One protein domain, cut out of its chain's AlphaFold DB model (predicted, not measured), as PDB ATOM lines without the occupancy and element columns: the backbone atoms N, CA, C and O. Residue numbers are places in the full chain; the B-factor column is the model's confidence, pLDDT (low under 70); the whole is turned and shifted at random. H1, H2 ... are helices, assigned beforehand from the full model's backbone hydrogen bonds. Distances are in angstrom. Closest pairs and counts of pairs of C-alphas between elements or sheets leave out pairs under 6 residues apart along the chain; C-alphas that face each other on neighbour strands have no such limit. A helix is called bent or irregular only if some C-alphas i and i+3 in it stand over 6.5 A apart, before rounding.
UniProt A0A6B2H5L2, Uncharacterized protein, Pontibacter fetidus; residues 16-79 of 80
ATOM      1  N   LYS A  16      46.746 342.202  44.358       78.62
ATOM      2  CA  LYS A  16      47.946 341.357  44.338       78.62
ATOM      3  C   LYS A  16      47.558 339.881  44.308       78.62
ATOM      4  O   LYS A  16      48.060 339.146  43.466       78.62
ATOM      5  N   ASP A  17      46.634 339.483  45.170       78.12
ATOM      6  CA  ASP A  17      46.194 338.092  45.279       78.12
ATOM      7  C   ASP A  17      45.403 337.655  44.043       78.12
ATOM      8  O   ASP A  17      45.610 336.555  43.536       78.12
ATOM      9  N   ALA A  18      44.585 338.549  43.476       76.25
ATOM     10  CA  ALA A  18      43.887 338.302  42.215       76.25
ATOM     11  C   ALA A  18      44.856 338.022  41.052       76.25
ATOM     12  O   ALA A  18      44.634 337.101  40.267       76.25
ATOM     13  N   LEU A  19      45.961 338.772  40.968       79.25
ATOM     14  CA  LEU A  19      46.997 338.533  39.961       79.25
ATOM     15  C   LEU A  19      47.714 337.198  40.183       79.25
ATOM     16  O   LEU A  19      47.941 336.470  39.219       79.25
ATOM     17  N   VAL A  20      48.058 336.859  41.428       82.62
ATOM     18  CA  VAL A  20      48.702 335.572  41.744       82.62
ATOM     19  C   VAL A  20      47.806 334.408  41.326       82.62
ATOM     20  O   VAL A  20      48.266 333.518  40.608       82.62
ATOM     21  N   LEU A  21      46.526 334.459  41.698       81.81
ATOM     22  CA  LEU A  21      45.543 333.451  41.317       81.81
ATOM     23  C   LEU A  21      45.424 333.332  39.794       81.81
ATOM     24  O   LEU A  21      45.472 332.230  39.252       81.81
ATOM     25  N   TYR A  22      45.321 334.463  39.094       83.38
ATOM     26  CA  TYR A  22      45.274 334.486  37.635       83.38
ATOM     27  C   TYR A  22      46.470 333.748  37.015       83.38
ATOM     28  O   TYR A  22      46.275 332.874  36.169       83.38
ATOM     29  N   TYR A  23      47.699 334.030  37.457       83.94
ATOM     30  CA  TYR A  23      48.890 333.360  36.928       83.94
ATOM     31  C   TYR A  23      48.920 331.863  37.240       83.94
ATOM     32  O   TYR A  23      49.320 331.078  36.376       83.94
ATOM     33  N   GLN A  24      48.484 331.453  38.431       84.19
ATOM     34  CA  GLN A  24      48.415 330.041  38.813       84.19
ATOM     35  C   GLN A  24      47.440 329.267  37.925       84.19
ATOM     36  O   GLN A  24      47.813 328.253  37.335       84.19
ATOM     37  N   LEU A  25      46.216 329.776  37.770       85.69
ATOM     38  CA  LEU A  25      45.189 329.145  36.941       85.69
ATOM     39  C   LEU A  25      45.606 329.115  35.468       85.69
ATOM     40  O   LEU A  25      45.499 328.085  34.809       85.69
ATOM     41  N   THR A  26      46.149 330.219  34.963       84.69
ATOM     42  CA  THR A  26      46.606 330.313  33.572       84.69
ATOM     43  C   THR A  26      47.758 329.349  33.289       84.69
ATOM     44  O   THR A  26      47.771 328.689  32.251       84.69
ATOM     45  N   THR A  27      48.707 329.218  34.221       87.00
ATOM     46  CA  THR A  27      49.806 328.246  34.118       87.00
ATOM     47  C   THR A  27      49.272 326.820  34.101       87.00
ATOM     48  O   THR A  27      49.684 326.033  33.253       87.00
ATOM     49  N   TYR A  28      48.304 326.512  34.969       87.62
ATOM     50  CA  TYR A  28      47.676 325.197  35.005       87.62
ATOM     51  C   TYR A  28      47.010 324.841  33.671       87.62
ATOM     52  O   TYR A  28      47.281 323.767  33.133       87.62
ATOM     53  N   ILE A  29      46.186 325.742  33.117       86.00
ATOM     54  CA  ILE A  29      45.530 325.522  31.818       86.00
ATOM     55  C   ILE A  29      46.593 325.356  30.733       86.00
ATOM     56  O   ILE A  29      46.513 324.426  29.947       86.00
ATOM     57  N   ARG A  30      47.635 326.193  30.710       86.44
ATOM     58  CA  ARG A  30      48.713 326.085  29.716       86.44
ATOM     59  C   ARG A  30      49.405 324.717  29.735       86.44
ATOM     60  O   ARG A  30      49.774 324.222  28.675       86.44
ATOM     61  N   GLU A  31      49.609 324.132  30.910       87.94
ATOM     62  CA  GLU A  31      50.313 322.851  31.064       87.94
ATOM     63  C   GLU A  31      49.408 321.633  30.851       87.94
ATOM     64  O   GLU A  31      49.851 320.641  30.276       87.94
ATOM     65  N   ASN A  32      48.147 321.701  31.287       84.88
ATOM     66  CA  ASN A  32      47.230 320.555  31.283       84.88
ATOM     67  C   ASN A  32      46.246 320.568  30.102       84.88
ATOM     68  O   ASN A  32      45.811 319.507  29.665       84.88
ATOM     69  N   ASP A  33      45.920 321.745  29.566       84.12
ATOM     70  CA  ASP A  33      45.090 321.929  28.372       84.12
ATOM     71  C   ASP A  33      45.619 323.088  27.491       84.12
ATOM     72  O   ASP A  33      45.017 324.170  27.395       84.12
ATOM     73  N   PRO A  34      46.766 322.882  26.815       82.94
ATOM     74  CA  PRO A  34      47.377 323.902  25.967       82.94
ATOM     75  C   PRO A  34      46.471 324.326  24.806       82.94
ATOM     76  O   PRO A  34      46.556 325.467  24.359       82.94
ATOM     77  N   ALA A  35      45.577 323.452  24.331       85.44
ATOM     78  CA  ALA A  35      44.622 323.791  23.280       85.44
ATOM     79  C   ALA A  35      43.571 324.787  23.784       85.44
ATOM     80  O   ALA A  35      43.235 325.741  23.076       85.44
ATOM     81  N   CYS A  36      43.069 324.600  25.006       82.94
ATOM     82  CA  CYS A  36      42.178 325.564  25.636       82.94
ATOM     83  C   CYS A  36      42.895 326.883  25.925       82.94
ATOM     84  O   CYS A  36      42.339 327.942  25.636       82.94
ATOM     85  N   PHE A  37      44.143 326.840  26.403       84.12
ATOM     86  CA  PHE A  37      44.952 328.045  26.589       84.12
ATOM     87  C   PHE A  37      45.149 328.809  25.273       84.12
ATOM     88  O   PHE A  37      44.901 330.010  25.226       84.12
ATOM     89  N   SER A  38      45.521 328.127  24.187       82.94
ATOM     90  CA  SER A  38      45.668 328.750  22.868       82.94
ATOM     91  C   SER A  38      44.370 329.377  22.378       82.94
ATOM     92  O   SER A  38      44.403 330.523  21.953       82.94
ATOM     93  N   ARG A  39      43.219 328.701  22.506       82.94
ATOM     94  CA  ARG A  39      41.916 329.293  22.141       82.94
ATOM     95  C   ARG A  39      41.575 330.506  22.995       82.94
ATOM     96  O   ARG A  39      41.054 331.484  22.472       82.94
ATOM     97  N   LEU A  40      41.871 330.445  24.293       79.12
ATOM     98  CA  LEU A  40      41.672 331.559  25.211       79.12
ATOM     99  C   LEU A  40      42.576 332.731  24.812       79.12
ATOM    100  O   LEU A  40      42.122 333.862  24.810       79.12
ATOM    101  N   MET A  41      43.815 332.499  24.389       77.75
ATOM    102  CA  MET A  41      44.699 333.568  23.913       77.75
ATOM    103  C   MET A  41      44.311 334.099  22.521       77.75
ATOM    104  O   MET A  41      44.327 335.309  22.315       77.75
ATOM    105  N   GLU A  42      43.910 333.231  21.589       79.75
ATOM    106  CA  GLU A  42      43.477 333.591  20.228       79.75
ATOM    107  C   GLU A  42      42.175 334.395  20.218       79.75
ATOM    108  O   GLU A  42      42.052 335.366  19.475       79.75
ATOM    109  N   GLN A  43      41.204 334.035  21.062       70.88
ATOM    110  CA  GLN A  43      39.957 334.796  21.200       70.88
ATOM    111  C   GLN A  43      40.182 336.196  21.786       70.88
ATOM    112  O   GLN A  43      39.324 337.065  21.637       70.88
ATOM    113  N   ASN A  44      41.331 336.420  22.425       71.75
ATOM    114  CA  ASN A  44      41.585 337.588  23.259       71.75
ATOM    115  C   ASN A  44      42.705 338.496  22.724       71.75
ATOM    116  O   ASN A  44      43.216 339.308  23.491       71.75
ATOM    117  N   ASP A  45      43.029 338.379  21.427       59.34
ATOM    118  CA  ASP A  45      44.001 339.116  20.591       59.34
ATOM    119  C   ASP A  45      44.345 340.560  21.052       59.34
ATOM    120  O   ASP A  45      43.920 341.567  20.481       59.34
ATOM    121  N   GLY A  46      45.094 340.663  22.157       56.75
ATOM    122  CA  GLY A  46      45.742 341.861  22.704       56.75
ATOM    123  C   GLY A  46      44.867 342.984  23.280       56.75
ATOM    124  O   GLY A  46      45.430 343.973  23.747       56.75
ATOM    125  N   LYS A  47      43.528 342.899  23.245       62.47
ATOM    126  CA  LYS A  47      42.639 344.054  23.529       62.47
ATOM    127  C   LYS A  47      41.826 343.988  24.822       62.47
ATOM    128  O   LYS A  47      41.136 344.957  25.133       62.47
ATOM    129  N   LEU A  48      41.855 342.876  25.551       63.72
ATOM    130  CA  LEU A  48      41.074 342.749  26.781       63.72
ATOM    131  C   LEU A  48      41.799 343.337  27.987       63.72
ATOM    132  O   LEU A  48      42.995 343.132  28.172       63.72
ATOM    133  N   GLU A  49      41.039 344.029  28.834       69.88
ATOM    134  CA  GLU A  49      41.510 344.433  30.154       69.88
ATOM    135  C   GLU A  49      41.781 343.192  31.020       69.88
ATOM    136  O   GLU A  49      41.037 342.207  30.957       69.88
ATOM    137  N   ASP A  50      42.799 343.263  31.887       70.69
ATOM    138  CA  ASP A  50      43.216 342.167  32.780       70.69
ATOM    139  C   ASP A  50      42.042 341.552  33.565       70.69
ATOM    140  O   ASP A  50      42.000 340.348  33.812       70.69
ATOM    141  N   ASN A  51      41.043 342.368  33.923       70.50
ATOM    142  CA  ASN A  51      39.848 341.916  34.634       70.50
ATOM    143  C   ASN A  51      38.974 340.977  33.789       70.50
ATOM    144  O   ASN A  51      38.436 340.000  34.310       70.50
ATOM    145  N   THR A  52      38.824 341.257  32.493       75.06
ATOM    146  CA  THR A  52      38.043 340.417  31.577       75.06
ATOM    147  C   THR A  52      38.775 339.115  31.286       75.06
ATOM    148  O   THR A  52      38.162 338.050  31.295       75.06
ATOM    149  N   LEU A  53      40.095 339.182  31.103       76.00
ATOM    150  CA  LEU A  53      40.932 337.999  30.910       76.00
ATOM    151  C   LEU A  53      40.883 337.080  32.139       76.00
ATOM    152  O   LEU A  53      40.704 335.869  32.013       76.00
ATOM    153  N   MET A  54      40.952 337.668  33.335       78.69
ATOM    154  CA  MET A  54      40.832 336.933  34.589       78.69
ATOM    155  C   MET A  54      39.461 336.263  34.746       78.69
ATOM    156  O   MET A  54      39.405 335.102  35.142       78.69
ATOM    157  N   GLN A  55      38.365 336.943  34.396       77.00
ATOM    158  CA  GLN A  55      37.025 336.337  34.382       77.00
ATOM    159  C   GLN A  55      36.943 335.132  33.436       77.00
ATOM    160  O   GLN A  55      36.419 334.092  33.820       77.00
ATOM    161  N   LEU A  56      37.511 335.225  32.232       79.12
ATOM    162  CA  LEU A  56      37.494 334.124  31.264       79.12
ATOM    163  C   LEU A  56      38.281 332.901  31.745       79.12
ATOM    164  O   LEU A  56      37.818 331.770  31.595       79.12
ATOM    165  N   VAL A  57      39.452 333.119  32.348       82.25
ATOM    166  CA  VAL A  57      40.237 332.038  32.961       82.25
ATOM    167  C   VAL A  57      39.439 331.365  34.077       82.25
ATOM    168  O   VAL A  57      39.392 330.139  34.143       82.25
ATOM    169  N   LEU A  58      38.754 332.144  34.917       81.94
ATOM    170  CA  LEU A  58      37.911 331.608  35.986       81.94
ATOM    171  C   LEU A  58      36.720 330.812  35.445       81.94
ATOM    172  O   LEU A  58      36.490 329.698  35.909       81.94
ATOM    173  N   ASP A  59      36.013 331.323  34.439       82.19
ATOM    174  CA  ASP A  59      34.897 330.625  33.789       82.19
ATOM    175  C   ASP A  59      35.345 329.302  33.157       82.19
ATOM    176  O   ASP A  59      34.656 328.281  33.254       82.19
ATOM    177  N   CYS A  60      36.519 329.300  32.523       82.25
ATOM    178  CA  CYS A  60      37.128 328.099  31.965       82.25
ATOM    179  C   CYS A  60      37.403 327.066  33.062       82.25
ATOM    180  O   CYS A  60      36.985 325.909  32.961       82.25
ATOM    181  N   MET A  61      38.036 327.500  34.153       84.88
ATOM    182  CA  MET A  61      38.343 326.640  35.292       84.88
ATOM    183  C   MET A  61      37.078 326.134  35.989       84.88
ATOM    184  O   MET A  61      37.030 324.968  36.359       84.88
ATOM    185  N   GLN A  62      36.020 326.937  36.112       83.50
ATOM    186  CA  GLN A  62      34.741 326.482  36.673       83.50
ATOM    187  C   GLN A  62      34.104 325.370  35.839       83.50
ATOM    188  O   GLN A  62      33.559 324.419  36.399       83.50
ATOM    189  N   LYS A  63      34.165 325.476  34.508       82.44
ATOM    190  CA  LYS A  63      33.536 324.505  33.601       82.44
ATOM    191  C   LYS A  63      34.341 323.219  33.460       82.44
ATOM    192  O   LYS A  63      33.749 322.145  33.420       82.44
ATOM    193  N   GLN A  64      35.662 323.325  33.354       81.19
ATOM    194  CA  GLN A  64      36.526 322.192  33.006       81.19
ATOM    195  C   GLN A  64      37.297 321.624  34.201       81.19
ATOM    196  O   GLN A  64      37.494 320.415  34.285       81.19
ATOM    197  N   HIS A  65      37.689 322.469  35.157       82.94
ATOM    198  CA  HIS A  65      38.552 322.087  36.279       82.94
ATOM    199  C   HIS A  65      38.052 322.636  37.634       82.94
ATOM    200  O   HIS A  65      38.819 323.264  38.372       82.94
ATOM    201  N   PRO A  66      36.779 322.395  38.019       82.50
ATOM    202  CA  PRO A  66      36.177 323.024  39.197       82.50
ATOM    203  C   PRO A  66      36.879 322.658  40.510       82.50
ATOM    204  O   PRO A  66      36.863 323.443  41.455       82.50
ATOM    205  N   GLN A  67      37.500 321.478  40.590       82.25
ATOM    206  CA  GLN A  67      38.252 321.057  41.776       82.25
ATOM    207  C   GLN A  67      39.573 321.818  41.927       82.25
ATOM    208  O   GLN A  67      39.913 322.236  43.028       82.25
ATOM    209  N   VAL A  68      40.279 322.052  40.818       83.12
ATOM    210  CA  VAL A  68      41.540 322.810  40.808       83.12
ATOM    211  C   VAL A  68      41.272 324.262  41.166       83.12
ATOM    212  O   VAL A  68      41.997 324.852  41.962       83.12
ATOM    213  N   LEU A  69      40.181 324.820  40.641       83.62
ATOM    214  CA  LEU A  69      39.745 326.155  41.020       83.62
ATOM    215  C   LEU A  69      39.472 326.261  42.522       83.62
ATOM    216  O   LEU A  69      39.924 327.217  43.137       83.62
ATOM    217  N   LYS A  70      38.776 325.281  43.116       81.62
ATOM    218  CA  LYS A  70      38.531 325.240  44.567       81.62
ATOM    219  C   LYS A  70      39.834 325.215  45.373       81.62
ATOM    220  O   LYS A  70      39.987 326.030  46.270       81.62
ATOM    221  N   GLN A  71      40.789 324.368  45.000       81.69
ATOM    222  CA  GLN A  71      42.093 324.299  45.675       81.69
ATOM    223  C   GLN A  71      42.903 325.592  45.538       81.69
ATOM    224  O   GLN A  71      43.612 325.986  46.457       81.69
ATOM    225  N   ALA A  72      42.797 326.275  44.398       81.00
ATOM    226  CA  ALA A  72      43.481 327.544  44.184       81.00
ATOM    227  C   ALA A  72      42.859 328.694  44.997       81.00
ATOM    228  O   ALA A  72      43.570 329.624  45.359       81.00
ATOM    229  N   ILE A  73      41.553 328.644  45.298       78.19
ATOM    230  CA  ILE A  73      40.872 329.677  46.099       78.19
ATOM    231  C   ILE A  73      40.877 329.398  47.608       78.19
ATOM    232  O   ILE A  73      40.785 330.354  48.375       78.19
ATOM    233  N   GLU A  74      41.001 328.136  48.033       75.44
ATOM    234  CA  GLU A  74      41.018 327.711  49.446       75.44
ATOM    235  C   GLU A  74      41.971 328.536  50.340       75.44
ATOM    236  O   GLU A  74      41.518 329.037  51.378       75.44
ATOM    237  N   PRO A  75      43.229 328.810  49.924       74.38
ATOM    238  CA  PRO A  75      44.177 329.613  50.702       74.38
ATOM    239  C   PRO A  75      43.714 331.047  50.982       74.38
ATOM    240  O   PRO A  75      44.239 331.709  51.873       74.38
ATOM    241  N   TYR A  76      42.754 331.543  50.202       70.38
ATOM    242  CA  TYR A  76      42.224 332.898  50.303       70.38
ATOM    243  C   TYR A  76      40.870 332.960  51.019       70.38
ATOM    244  O   TYR A  76      40.437 334.043  51.404       70.38
ATOM    245  N   THR A  77      40.199 331.819  51.197       64.75
ATOM    246  CA  THR A  77      38.937 331.716  51.945       64.75
ATOM    247  C   THR A  77      39.132 331.460  53.433       64.75
ATOM    248  O   THR A  77      38.305 331.909  54.212       64.75
ATOM    249  N   GLU A  78      40.208 330.784  53.850       57.94
ATOM    250  CA  GLU A  78      40.488 330.544  55.282       57.94
ATOM    251  C   GLU A  78      41.064 331.772  56.013       57.94
ATOM    252  O   GLU A  78      41.160 331.778  57.237       57.94
ATOM    253  N   ALA A  79      41.445 332.821  55.276       49.47
ATOM    254  CA  ALA A  79      42.014 334.050  55.830       49.47
ATOM    255  C   ALA A  79      40.979 335.169  56.097       49.47
ATOM    256  O   ALA A  79      41.381 336.272  56.477       49.47
TER     257      ALA A  79
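Overview. This is residues 16 to 79 of the 80 residues of an uncharacterized protein of Pontibacter fetidus (UniProt A0A6B2H5L2). What shape do these coordinates show? Two helices, H1 and H3, cross at a slant in the middle of a flattened, elongated body, with H2 packed on H1 towards one end of the length and H4 packed on both H1 and H3 towards the other. What is it made of? The printed part has 64 residues with four named helices, H1, H2, H3 and H4 in chain order, and no named strand, an all-helix domain. How large is it? It is compact, with a radius of gyration of the C-alphas of 11.6 A, and its C-alphas span 36 by 23 by 17 A.

Along the chain. Where does the first helix run? H1, residues 16 to 32, goes from C-alpha 16 at (47.946, 341.357, 44.338) to C-alpha 32 at (47.230, 320.555, 31.283), 24.6 A. What comes next? H2, residues 34 to 42, is 11.9 A long, and H3, residues 50 to 64, is 21.1 A long. Where does the last helix end? H4, residues 66 to 77, is 15.7 A long and ends with C-alpha 77 at (38.937, 331.716, 51.945). It is irregular, but only just: C-alphas 72 and 75 are 6.9 A apart.

Arrangement. Which helix is the hub? H1 touches the three others. With residues 26 to 30 alone it touches H2 at a steep tilt of 56 degrees, opposite ways, the closest C-alphas being those of Arg 30 and Phe 37, 5.3 A apart. How do H3 and H4 stand to it? Residues 22 to 26 alone of H1 touch H3 at a steep tilt of 48 degrees, the same way, closest at the C-alphas of Tyr 22 and Met 54, 5.9 A. Residues 21 to 25 alone of H1 touch residues 69 to 73 of H4 at a shallow tilt of 22 degrees, opposite ways, closest at the C-alphas of Leu 21 and Ala 72, 6.9 A. How do the others stand to each other? Residues 58 to 62 of H3 touch residues 68 to 69 of H4, closest at the C-alphas of Met 61 and Leu 69, 5.9 A, while H2 and H3 are close but not clearly touching and H2 and H4 are apart. What of the backbones? Every O i to N i+4 pair is within hydrogen-bond range in H1, H2 and H3, and 6 of 8 are in H4.

Size, cuts and confidence. How far does it reach? The two C-alphas farthest apart, those of Asp 45 and Glu 78, are 35.9 A apart. How are the helices joined? The links H1 to H2 and H3 to H4 are tight, the link H2 to H3 is short, and the printed part has no cut. Where is confidence low? The mean pLDDT of the printed part is 78.3, and residues 45 to 49 and 77 to 79 are under 70.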